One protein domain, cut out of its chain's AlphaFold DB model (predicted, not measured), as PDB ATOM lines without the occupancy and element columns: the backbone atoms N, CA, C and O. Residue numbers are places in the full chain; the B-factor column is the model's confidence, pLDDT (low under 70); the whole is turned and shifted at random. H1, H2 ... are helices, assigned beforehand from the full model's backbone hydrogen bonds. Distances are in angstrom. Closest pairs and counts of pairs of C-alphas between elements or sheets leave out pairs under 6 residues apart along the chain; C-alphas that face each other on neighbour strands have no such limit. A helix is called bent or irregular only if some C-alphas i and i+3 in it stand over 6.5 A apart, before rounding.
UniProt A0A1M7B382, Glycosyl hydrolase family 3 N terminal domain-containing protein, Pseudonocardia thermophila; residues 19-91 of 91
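Overview. This is residues 19 to 91 of the 91 residues of the protein "Glycosyl hydrolase family 3 N terminal domain-containing protein" of Pseudonocardia thermophila (UniProt A0A1M7B382). The long helix H1 and the shorter H3 lie side by side, running the same way, and H2 forms a corner with H3 at the end where H1 begins. The unnamed stretch of residues 43 to 72 runs back past this pair, then swings out in a wide loop around residues 58 to 66 before reaching H2. The printed part has 73 residues, with three named helices in the order H1, H2, H3 and no named strand; the class is all helix, though the helices hold 34 of the 73 residues, under half. It is only just compact, close to loose, with a radius of gyration of the C-alphas of 13.1 A and spans of 36 by 28 by 19 A.

Along the chain. Start at Val 19 and go on to C-alpha 26 at (22.017, -13.033, -25.538), where H1, residues 26 to 42, begins; it runs 24.1 A to C-alpha 42 at (13.745, 8.638, -32.131). Next find H2, residues 73 to 80, 9.8 A long; it is neither bent nor irregular, but only just: C-alphas 77 and 80 are 6.1 A apart. H3, residues 82 to 90, runs 12.2 A and ends at C-alpha 90, at (21.396, 2.698, -26.502).

Arrangement. Look first at H1 and H3, which touch, their closest C-alphas those of Ser 30 and Pro 83, 3.9 A apart. They run the same way at a shallow tilt of 27 degrees. H1 and H2 are close but not clearly touching, the C-alphas of Pro 26 and Arg 79 being closest at 5.6 A, and run the same way at a steep tilt of 59 degrees. H2 and H3 meet only through their link. In H1, H2 and H3 every O i to N i+4 pair is within hydrogen-bond range.

Size, cuts and confidence. The two C-alphas farthest apart, those of Ala 43 and Asp 72, are 38.0 A apart. The link from H1 to H2, 30 residues, is long; that from H2 to H3, one residue, is tight. The printed part has no cut and ends at residue 91, the chain's last. The mean pLDDT of the printed part is 96.7, and no printed residue is under 70.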
ATOM      1  N   VAL A  19       7.521 -16.485 -27.064       94.44
ATOM      2  CA  VAL A  19       7.581 -15.723 -28.332       94.44
ATOM      3  C   VAL A  19       7.705 -14.199 -28.179       94.44
ATOM      4  O   VAL A  19       7.859 -13.494 -29.173       94.44
ATOM      5  N   ARG A  20       7.608 -13.658 -26.959       96.88
ATOM      6  CA  ARG A  20       7.803 -12.225 -26.687       96.88
ATOM      7  C   ARG A  20       9.279 -11.846 -26.630       96.88
ATOM      8  O   ARG A  20       9.591 -10.674 -26.827       96.88
ATOM      9  N   ALA A  21      10.163 -12.796 -26.328       96.94
ATOM     10  CA  ALA A  21      11.599 -12.584 -26.423       96.94
ATOM     11  C   ALA A  21      12.046 -12.608 -27.887       96.94
ATOM     12  O   ALA A  21      11.506 -13.343 -28.712       96.94
ATOM     13  N   TYR A  22      13.105 -11.864 -28.195       98.06
ATOM     14  CA  TYR A  22      13.715 -11.891 -29.528       98.06
ATOM     15  C   TYR A  22      14.469 -13.196 -29.835       98.06
ATOM     16  O   TYR A  22      14.886 -13.400 -30.973       98.06
ATOM     17  N   GLY A  23      14.672 -14.067 -28.843       97.12
ATOM     18  CA  GLY A  23      15.268 -15.387 -29.022       97.12
ATOM     19  C   GLY A  23      15.929 -15.936 -27.759       97.12
ATOM     20  O   GLY A  23      15.715 -15.438 -26.651       97.12
ATOM     21  N   THR A  24      16.746 -16.969 -27.954       97.00
ATOM     22  CA  THR A  24      17.481 -17.692 -26.902       97.00
ATOM     23  C   THR A  24      18.931 -17.224 -26.746       97.00
ATOM     24  O   THR A  24      19.585 -17.574 -25.772       97.00
ATOM     25  N   GLU A  25      19.436 -16.423 -27.691       98.19
ATOM     26  CA  GLU A  25      20.839 -16.004 -27.741       98.19
ATOM     27  C   GLU A  25      21.027 -14.575 -27.206       98.19
ATOM     28  O   GLU A  25      20.497 -13.632 -27.810       98.19
ATOM     29  N   PRO A  26      21.833 -14.354 -26.147       98.56
ATOM     30  CA  PRO A  26      22.017 -13.033 -25.538       98.56
ATOM     31  C   PRO A  26      22.444 -11.947 -26.531       98.56
ATOM     32  O   PRO A  26      21.930 -10.829 -26.492       98.56
ATOM     33  N   ALA A  27      23.335 -12.271 -27.473       98.69
ATOM     34  CA  ALA A  27      23.794 -11.330 -28.497       98.69
ATOM     35  C   ALA A  27      22.669 -10.915 -29.465       98.69
ATOM     36  O   ALA A  27      22.571  -9.750 -29.858       98.69
ATOM     37  N   LEU A  28      21.794 -11.859 -29.834       98.69
ATOM     38  CA  LEU A  28      20.644 -11.594 -30.694       98.69
ATOM     39  C   LEU A  28      19.646 -10.675 -29.989       98.69
ATOM     40  O   LEU A  28      19.212  -9.680 -30.577       98.69
ATOM     41  N   VAL A  29      19.315 -10.995 -28.736       98.75
ATOM     42  CA  VAL A  29      18.371 -10.221 -27.924       98.75
ATOM     43  C   VAL A  29      18.919  -8.817 -27.671       98.75
ATOM     44  O   VAL A  29      18.217  -7.844 -27.921       98.75
ATOM     45  N   SER A  30      20.200  -8.686 -27.319       98.88
ATOM     46  CA  SER A  30      20.869  -7.390 -27.119       98.88
ATOM     47  C   SER A  30      20.788  -6.490 -28.353       98.88
ATOM     48  O   SER A  30      20.418  -5.318 -28.249       98.88
ATOM     49  N   ARG A  31      21.063  -7.044 -29.544       98.88
ATOM     50  CA  ARG A  31      20.992  -6.295 -30.807       98.88
ATOM     51  C   ARG A  31      19.598  -5.712 -31.047       98.88
ATOM     52  O   ARG A  31      19.482  -4.544 -31.418       98.88
ATOM     53  N   HIS A  32      18.556  -6.519 -30.858       98.81
ATOM     54  CA  HIS A  32      17.177  -6.097 -31.109       98.81
ATOM     55  C   HIS A  32      16.650  -5.167 -30.016       98.81
ATOM     56  O   HIS A  32      15.988  -4.185 -30.343       98.81
ATOM     57  N   THR A  33      17.007  -5.406 -28.752       98.81
ATOM     58  CA  THR A  33      16.701  -4.505 -27.635       98.81
ATOM     59  C   THR A  33      17.241  -3.102 -27.902       98.81
ATOM     60  O   THR A  33      16.478  -2.138 -27.880       98.81
ATOM     61  N   ALA A  34      18.523  -2.978 -28.254       98.88
ATOM     62  CA  ALA A  34      19.134  -1.688 -28.559       98.88
ATOM     63  C   ALA A  34      18.494  -1.006 -29.786       98.88
ATOM     64  O   ALA A  34      18.294   0.209 -29.800       98.88
ATOM     65  N   ALA A  35      18.144  -1.781 -30.822       98.81
ATOM     66  CA  ALA A  35      17.456  -1.256 -32.001       98.81
ATOM     67  C   ALA A  35      16.054  -0.723 -31.664       98.81
ATOM     68  O   ALA A  35      15.685   0.356 -32.126       98.81
ATOM     69  N   PHE A  36      15.297  -1.443 -30.831       98.75
ATOM     70  CA  PHE A  36      13.979  -1.013 -30.375       98.75
ATOM     71  C   PHE A  36      14.068   0.274 -29.551       98.75
ATOM     72  O   PHE A  36      13.324   1.212 -29.826       98.75
ATOM     73  N   VAL A  37      14.992   0.343 -28.582       98.81
ATOM     74  CA  VAL A  37      15.209   1.536 -27.744       98.81
ATOM     75  C   VAL A  37      15.451   2.768 -28.616       98.81
ATOM     76  O   VAL A  37      14.677   3.723 -28.540       98.81
ATOM     77  N   ARG A  38      16.431   2.702 -29.530       98.81
ATOM     78  CA  ARG A  38      16.726   3.801 -30.464       98.81
ATOM     79  C   ARG A  38      15.522   4.174 -31.324       98.81
ATOM     80  O   ARG A  38      15.233   5.354 -31.491       98.81
ATOM     81  N   GLY A  39      14.810   3.182 -31.860       98.62
ATOM     82  CA  GLY A  39      13.643   3.409 -32.712       98.62
ATOM     83  C   GLY A  39      12.536   4.177 -31.989       98.62
ATOM     84  O   GLY A  39      12.079   5.213 -32.465       98.62
ATOM     85  N   VAL A  40      12.147   3.708 -30.803       98.44
ATOM     86  CA  VAL A  40      11.074   4.318 -30.005       98.44
ATOM     87  C   VAL A  40      11.438   5.719 -29.528       98.44
ATOM     88  O   VAL A  40      10.619   6.632 -29.638       98.44
ATOM     89  N   GLN A  41      12.670   5.908 -29.056       98.38
ATOM     90  CA  GLN A  41      13.137   7.214 -28.597       98.38
ATOM     91  C   GLN A  41      13.296   8.211 -29.745       98.38
ATOM     92  O   GLN A  41      12.970   9.383 -29.569       98.38
ATOM     93  N   SER A  42      13.690   7.765 -30.946       98.44
ATOM     94  CA  SER A  42      13.745   8.638 -32.131       98.44
ATOM     95  C   SER A  42      12.375   9.204 -32.530       98.44
ATOM     96  O   SER A  42      12.297  10.285 -33.105       98.44
ATOM     97  N   ALA A  43      11.290   8.508 -32.169       98.19
ATOM     98  CA  ALA A  43       9.914   8.965 -32.348       98.19
ATOM     99  C   ALA A  43       9.387   9.821 -31.173       98.19
ATOM    100  O   ALA A  43       8.198  10.134 -31.129       98.19
ATOM    101  N   GLY A  44      10.238  10.185 -30.206       98.06
ATOM    102  CA  GLY A  44       9.873  11.017 -29.054       98.06
ATOM    103  C   GLY A  44       9.187  10.274 -27.904       98.06
ATOM    104  O   GLY A  44       8.645  10.916 -27.005       98.06
ATOM    105  N   ALA A  45       9.190   8.937 -27.899       98.19
ATOM    106  CA  ALA A  45       8.587   8.133 -26.837       98.19
ATOM    107  C   ALA A  45       9.648   7.475 -25.939       98.19
ATOM    108  O   ALA A  45      10.692   7.030 -26.403       98.19
ATOM    109  N   ALA A  46       9.362   7.336 -24.641       97.94
ATOM    110  CA  ALA A  46      10.244   6.600 -23.731       97.94
ATOM    111  C   ALA A  46      10.246   5.092 -24.045       97.94
ATOM    112  O   ALA A  46       9.192   4.525 -24.342       97.94
ATOM    113  N   ALA A  47      11.391   4.422 -23.913       98.25
ATOM    114  CA  ALA A  47      11.499   2.960 -23.913       98.25
ATOM    115  C   ALA A  47      11.658   2.440 -22.473       98.25
ATOM    116  O   ALA A  47      12.141   3.156 -21.602       98.25
ATOM    117  N   CYS A  48      11.228   1.207 -22.212       98.31
ATOM    118  CA  CYS A  48      11.336   0.560 -20.904       98.31
ATOM    119  C   CYS A  48      11.666  -0.921 -21.107       98.31
ATOM    120  O   CYS A  48      10.777  -1.738 -21.373       98.31
ATOM    121  N   ALA A  49      12.960  -1.240 -21.036       98.38
ATOM    122  CA  ALA A  49      13.450  -2.609 -21.113       98.38
ATOM    123  C   ALA A  49      12.990  -3.409 -19.890       98.38
ATOM    124  O   ALA A  49      13.094  -2.951 -18.751       98.38
ATOM    125  N   LYS A  50      12.473  -4.613 -20.131       97.94
ATOM    126  CA  LYS A  50      11.888  -5.476 -19.098       97.94
ATOM    127  C   LYS A  50      12.178  -6.957 -19.376       97.94
ATOM    128  O   LYS A  50      12.370  -7.307 -20.534       97.94
ATOM    129  N   HIS A  51      12.215  -7.828 -18.373       97.69
ATOM    130  CA  HIS A  51      11.803  -7.614 -16.978       97.69
ATOM    131  C   HIS A  51      13.006  -7.810 -16.052       97.69
ATOM    132  O   HIS A  51      13.324  -8.934 -15.686       97.69
ATOM    133  N   TRP A  52      13.698  -6.721 -15.701       96.62
ATOM    134  CA  TRP A  52      14.921  -6.800 -14.898       96.62
ATOM    135  C   TRP A  52      14.697  -7.591 -13.589       96.62
ATOM    136  O   TRP A  52      13.702  -7.343 -12.906       96.62
ATOM    137  N   PRO A  53      15.621  -8.485 -13.190       95.06
ATOM    138  CA  PRO A  53      16.897  -8.779 -13.850       95.06
ATOM    139  C   PRO A  53      16.786  -9.705 -15.068       95.06
ATOM    140  O   PRO A  53      17.677  -9.642 -15.900       95.06
ATOM    141  N   GLN A  54      15.732 -10.524 -15.160       94.00
ATOM    142  CA  GLN A  54      15.209 -11.203 -16.358       94.00
ATOM    143  C   GLN A  54      13.993 -12.075 -15.966       94.00
ATOM    144  O   GLN A  54      13.822 -12.393 -14.786       94.00
ATOM    145  N   HIS A  55      13.216 -12.563 -16.940       97.00
ATOM    146  CA  HIS A  55      12.116 -13.524 -16.712       97.00
ATOM    147  C   HIS A  55      12.130 -14.779 -17.617       97.00
ATOM    148  O   HIS A  55      11.604 -15.826 -17.247       97.00
ATOM    149  N   GLY A  56      12.804 -14.741 -18.766       95.12
ATOM    150  CA  GLY A  56      12.897 -15.818 -19.765       95.12
ATOM    151  C   GLY A  56      13.553 -17.147 -19.339       95.12
ATOM    152  O   GLY A  56      13.566 -18.089 -20.127       95.12
ATOM    153  N   CYS A  57      14.060 -17.276 -18.108       93.12
ATOM    154  CA  CYS A  57      14.519 -18.562 -17.540       93.12
ATOM    155  C   CYS A  57      13.634 -19.105 -16.409       93.12
ATOM    156  O   CYS A  57      13.974 -20.116 -15.797       93.12
ATOM    157  N   THR A  58      12.532 -18.429 -16.095       91.75
ATOM    158  CA  THR A  58      11.584 -18.913 -15.089       91.75
ATOM    159  C   THR A  58      10.578 -19.869 -15.735       91.75
ATOM    160  O   THR A  58      10.313 -19.794 -16.935       91.75
ATOM    161  N   THR A  59      10.019 -20.780 -14.942       88.62
ATOM    162  CA  THR A  59       8.993 -21.748 -15.377       88.62
ATOM    163  C   THR A  59       7.629 -21.482 -14.733       88.62
ATOM    164  O   THR A  59       6.672 -22.216 -14.957       88.62
ATOM    165  N   VAL A  60       7.530 -20.410 -13.941       89.62
ATOM    166  CA  VAL A  60       6.318 -19.981 -13.240       89.62
ATOM    167  C   VAL A  60       5.877 -18.642 -13.815       89.62
ATOM    168  O   VAL A  60       6.684 -17.725 -13.967       89.62
ATOM    169  N   ASP A  61       4.592 -18.518 -14.129       89.25
ATOM    170  CA  ASP A  61       4.026 -17.246 -14.557       89.25
ATOM    171  C   ASP A  61       3.886 -16.288 -13.356       89.25
ATOM    172  O   ASP A  61       3.190 -16.579 -12.385       89.25
ATOM    173  N   SER A  62       4.510 -15.109 -13.439       93.19
ATOM    174  CA  SER A  62       4.423 -14.071 -12.400       93.19
ATOM    175  C   SER A  62       3.020 -13.512 -12.174       93.19
ATOM    176  O   SER A  62       2.802 -12.815 -11.188       93.19
ATOM    177  N   HIS A  63       2.077 -13.760 -13.084       94.38
ATOM    178  CA  HIS A  63       0.682 -13.382 -12.863       94.38
ATOM    179  C   HIS A  63      -0.021 -14.293 -11.849       94.38
ATOM    180  O   HIS A  63      -1.046 -13.884 -11.304       94.38
ATOM    181  N   VAL A  64       0.492 -15.510 -11.613       93.94
ATOM    182  CA  VAL A  64      -0.171 -16.520 -10.768       93.94
ATOM    183  C   VAL A  64       0.577 -16.810  -9.472       93.94
ATOM    184  O   VAL A  64      -0.070 -17.085  -8.465       93.94
ATOM    185  N   ASP A  65       1.909 -16.738  -9.478       94.31
ATOM    186  CA  ASP A  65       2.749 -16.976  -8.300       94.31
ATOM    187  C   ASP A  65       4.114 -16.271  -8.444       94.31
ATOM    188  O   ASP A  65       4.407 -15.678  -9.479       94.31
ATOM    189  N   LEU A  66       4.956 -16.301  -7.411       95.75
ATOM    190  CA  LEU A  66       6.262 -15.645  -7.381       95.75
ATOM    191  C   LEU A  66       7.342 -16.492  -8.090       95.75
ATOM    192  O   LEU A  66       7.804 -17.489  -7.527       95.75
ATOM    193  N   PRO A  67       7.827 -16.103  -9.288       93.88
ATOM    194  CA  PRO A  67       8.884 -16.844  -9.959       93.88
ATOM    195  C   PRO A  67      10.239 -16.617  -9.286       93.88
ATOM    196  O   PRO A  67      10.548 -15.529  -8.798       93.88
ATOM    197  N   THR A  68      11.090 -17.640  -9.329       93.25
ATOM    198  CA  THR A  68      12.475 -17.568  -8.848       93.25
ATOM    199  C   THR A  68      13.448 -17.757 -10.006       93.25
ATOM    200  O   THR A  68      13.328 -18.696 -10.789       93.25
ATOM    201  N   VAL A  69      14.451 -16.883 -10.090       93.00
ATOM    202  CA  VAL A  69      15.592 -17.033 -11.003       93.00
ATOM    203  C   VAL A  69      16.701 -17.785 -10.262       93.00
ATOM    204  O   VAL A  69      17.501 -17.190  -9.546       93.00
ATOM    205  N   ALA A  70      16.721 -19.112 -10.400       91.88
ATOM    206  CA  ALA A  70      17.649 -20.003  -9.697       91.88
ATOM    207  C   ALA A  70      18.924 -20.290 -10.517       91.88
ATOM    208  O   ALA A  70      19.240 -21.442 -10.811       91.88
ATOM    209  N   VAL A  71      19.648 -19.239 -10.914       94.44
ATOM    210  CA  VAL A  71      20.954 -19.361 -11.589       94.44
ATOM    211  C   VAL A  71      22.045 -18.665 -10.788       94.44
ATOM    212  O   VAL A  71      21.772 -17.747 -10.014       94.44
ATOM    213  N   ASP A  72      23.292 -19.096 -10.974       97.25
ATOM    214  CA  ASP A  72      24.421 -18.399 -10.372       97.25
ATOM    215  C   ASP A  72      24.644 -17.013 -11.008       97.25
ATOM    216  O   ASP A  72      24.168 -16.683 -12.102       97.25
ATOM    217  N   LEU A  73      25.390 -16.167 -10.300       97.38
ATOM    218  CA  LEU A  73      25.654 -14.799 -10.741       97.38
ATOM    219  C   LEU A  73      26.480 -14.745 -12.038       97.38
ATOM    220  O   LEU A  73      26.373 -13.775 -12.789       97.38
ATOM    221  N   ALA A  74      27.309 -15.758 -12.305       98.25
ATOM    222  CA  ALA A  74      28.102 -15.838 -13.529       98.25
ATOM    223  C   ALA A  74      27.197 -16.040 -14.752       98.25
ATOM    224  O   ALA A  74      27.319 -15.313 -15.737       98.25
ATOM    225  N   THR A  75      26.233 -16.952 -14.645       97.81
ATOM    226  CA  THR A  75      25.197 -17.217 -15.642       97.81
ATOM    227  C   THR A  75      24.332 -15.986 -15.855       97.81
ATOM    228  O   THR A  75      24.158 -15.570 -16.998       97.81
ATOM    229  N   LEU A  76      23.867 -15.346 -14.775       97.62
ATOM    230  CA  LEU A  76      23.076 -14.118 -14.870       97.62
ATOM    231  C   LEU A  76      23.833 -13.048 -15.676       97.62
ATOM    232  O   LEU A  76      23.307 -12.484 -16.633       97.62
ATOM    233  N   ARG A  77      25.108 -12.811 -15.346       98.25
ATOM    234  CA  ARG A  77      25.954 -11.822 -16.034       98.25
ATOM    235  C   ARG A  77      26.225 -12.164 -17.496       98.25
ATOM    236  O   ARG A  77      26.245 -11.256 -18.319       98.25
ATOM    237  N   ALA A  78      26.459 -13.436 -17.812       98.25
ATOM    238  CA  ALA A  78      26.829 -13.863 -19.158       98.25
ATOM    239  C   ALA A  78      25.625 -14.006 -20.100       98.25
ATOM    240  O   ALA A  78      25.756 -13.759 -21.298       98.25
ATOM    241  N   ARG A  79      24.463 -14.408 -19.575       97.88
ATOM    242  CA  ARG A  79      23.269 -14.719 -20.368       97.88
ATOM    243  C   ARG A  79      22.202 -13.636 -20.283       97.88
ATOM    244  O   ARG A  79      21.697 -13.202 -21.310       97.88
ATOM    245  N   ASP A  80      21.862 -13.207 -19.074       98.00
ATOM    246  CA  ASP A  80      20.602 -12.507 -18.809       98.00
ATOM    247  C   ASP A  80      20.740 -10.981 -18.812       98.00
ATOM    248  O   ASP A  80      19.873 -10.276 -19.319       98.00
ATOM    249  N   LEU A  81      21.847 -10.463 -18.277       98.50
ATOM    250  CA  LEU A  81      22.105  -9.023 -18.192       98.50
ATOM    251  C   LEU A  81      22.560  -8.333 -19.497       98.50
ATOM    252  O   LEU A  81      22.289  -7.133 -19.614       98.50
ATOM    253  N   PRO A  82      23.220  -8.991 -20.478       98.75
ATOM    254  CA  PRO A  82      23.716  -8.300 -21.672       98.75
ATOM    255  C   PRO A  82      22.655  -7.493 -22.440       98.75
ATOM    256  O   PRO A  82      22.948  -6.349 -22.795       98.75
ATOM    257  N   PRO A  83      21.408  -7.975 -22.633       98.81
ATOM    258  CA  PRO A  83      20.388  -7.172 -23.302       98.81
ATOM    259  C   PRO A  83      19.999  -5.897 -22.554       98.81
ATOM    260  O   PRO A  83      19.683  -4.892 -23.188       98.81
ATOM    261  N   PHE A  84      20.035  -5.912 -21.222       98.75
ATOM    262  CA  PHE A  84      19.756  -4.730 -20.410       98.75
ATOM    263  C   PHE A  84      20.914  -3.732 -20.450       98.75
ATOM    264  O   PHE A  84      20.665  -2.534 -20.555       98.75
ATOM    265  N   ALA A  85      22.164  -4.206 -20.446       98.69
ATOM    266  CA  ALA A  85      23.326  -3.345 -20.682       98.69
ATOM    267  C   ALA A  85      23.235  -2.667 -22.060       98.69
ATOM    268  O   ALA A  85      23.352  -1.450 -22.156       98.69
ATOM    269  N   ALA A  86      22.887  -3.430 -23.101       98.81
ATOM    270  CA  ALA A  86      22.676  -2.897 -24.444       98.81
ATOM    271  C   ALA A  86      21.511  -1.891 -24.524       98.81
ATOM    272  O   ALA A  86      21.540  -0.993 -25.363       98.81
ATOM    273  N   ALA A  87      20.483  -2.026 -23.676       98.62
ATOM    274  CA  ALA A  87      19.418  -1.032 -23.561       98.62
ATOM    275  C   ALA A  87      19.941   0.286 -22.971       98.62
ATOM    276  O   ALA A  87      19.670   1.340 -23.534       98.62
ATOM    277  N   VAL A  88      20.713   0.215 -21.879       98.44
ATOM    278  CA  VAL A  88      21.312   1.389 -21.215       98.44
ATOM    279  C   VAL A  88      22.291   2.110 -22.142       98.44
ATOM    280  O   VAL A  88      22.264   3.330 -22.238       98.44
ATOM    281  N   GLU A  89      23.129   1.372 -22.867       98.62
ATOM    282  CA  GLU A  89      24.074   1.942 -23.835       98.62
ATOM    283  C   GLU A  89      23.379   2.604 -25.039       98.62
ATOM    284  O   GLU A  89      23.976   3.441 -25.717       98.62
ATOM    285  N   ALA A  90      22.133   2.223 -25.336       98.44
ATOM    286  CA  ALA A  90      21.396   2.698 -26.502       98.44
ATOM    287  C   ALA A  90      20.619   4.008 -26.286       98.44
ATOM    288  O   ALA A  90      20.235   4.601 -27.300       98.44
ATOM    289  N   GLY A  91      20.393   4.447 -25.038       82.56
ATOM    290  CA  GLY A  91      19.722   5.720 -24.728       82.56
ATOM    291  C   GLY A  91      18.976   5.742 -23.403       82.56
ATOM    292  O   GLY A  91      17.928   5.063 -23.308       82.56
TER     293      GLY A  91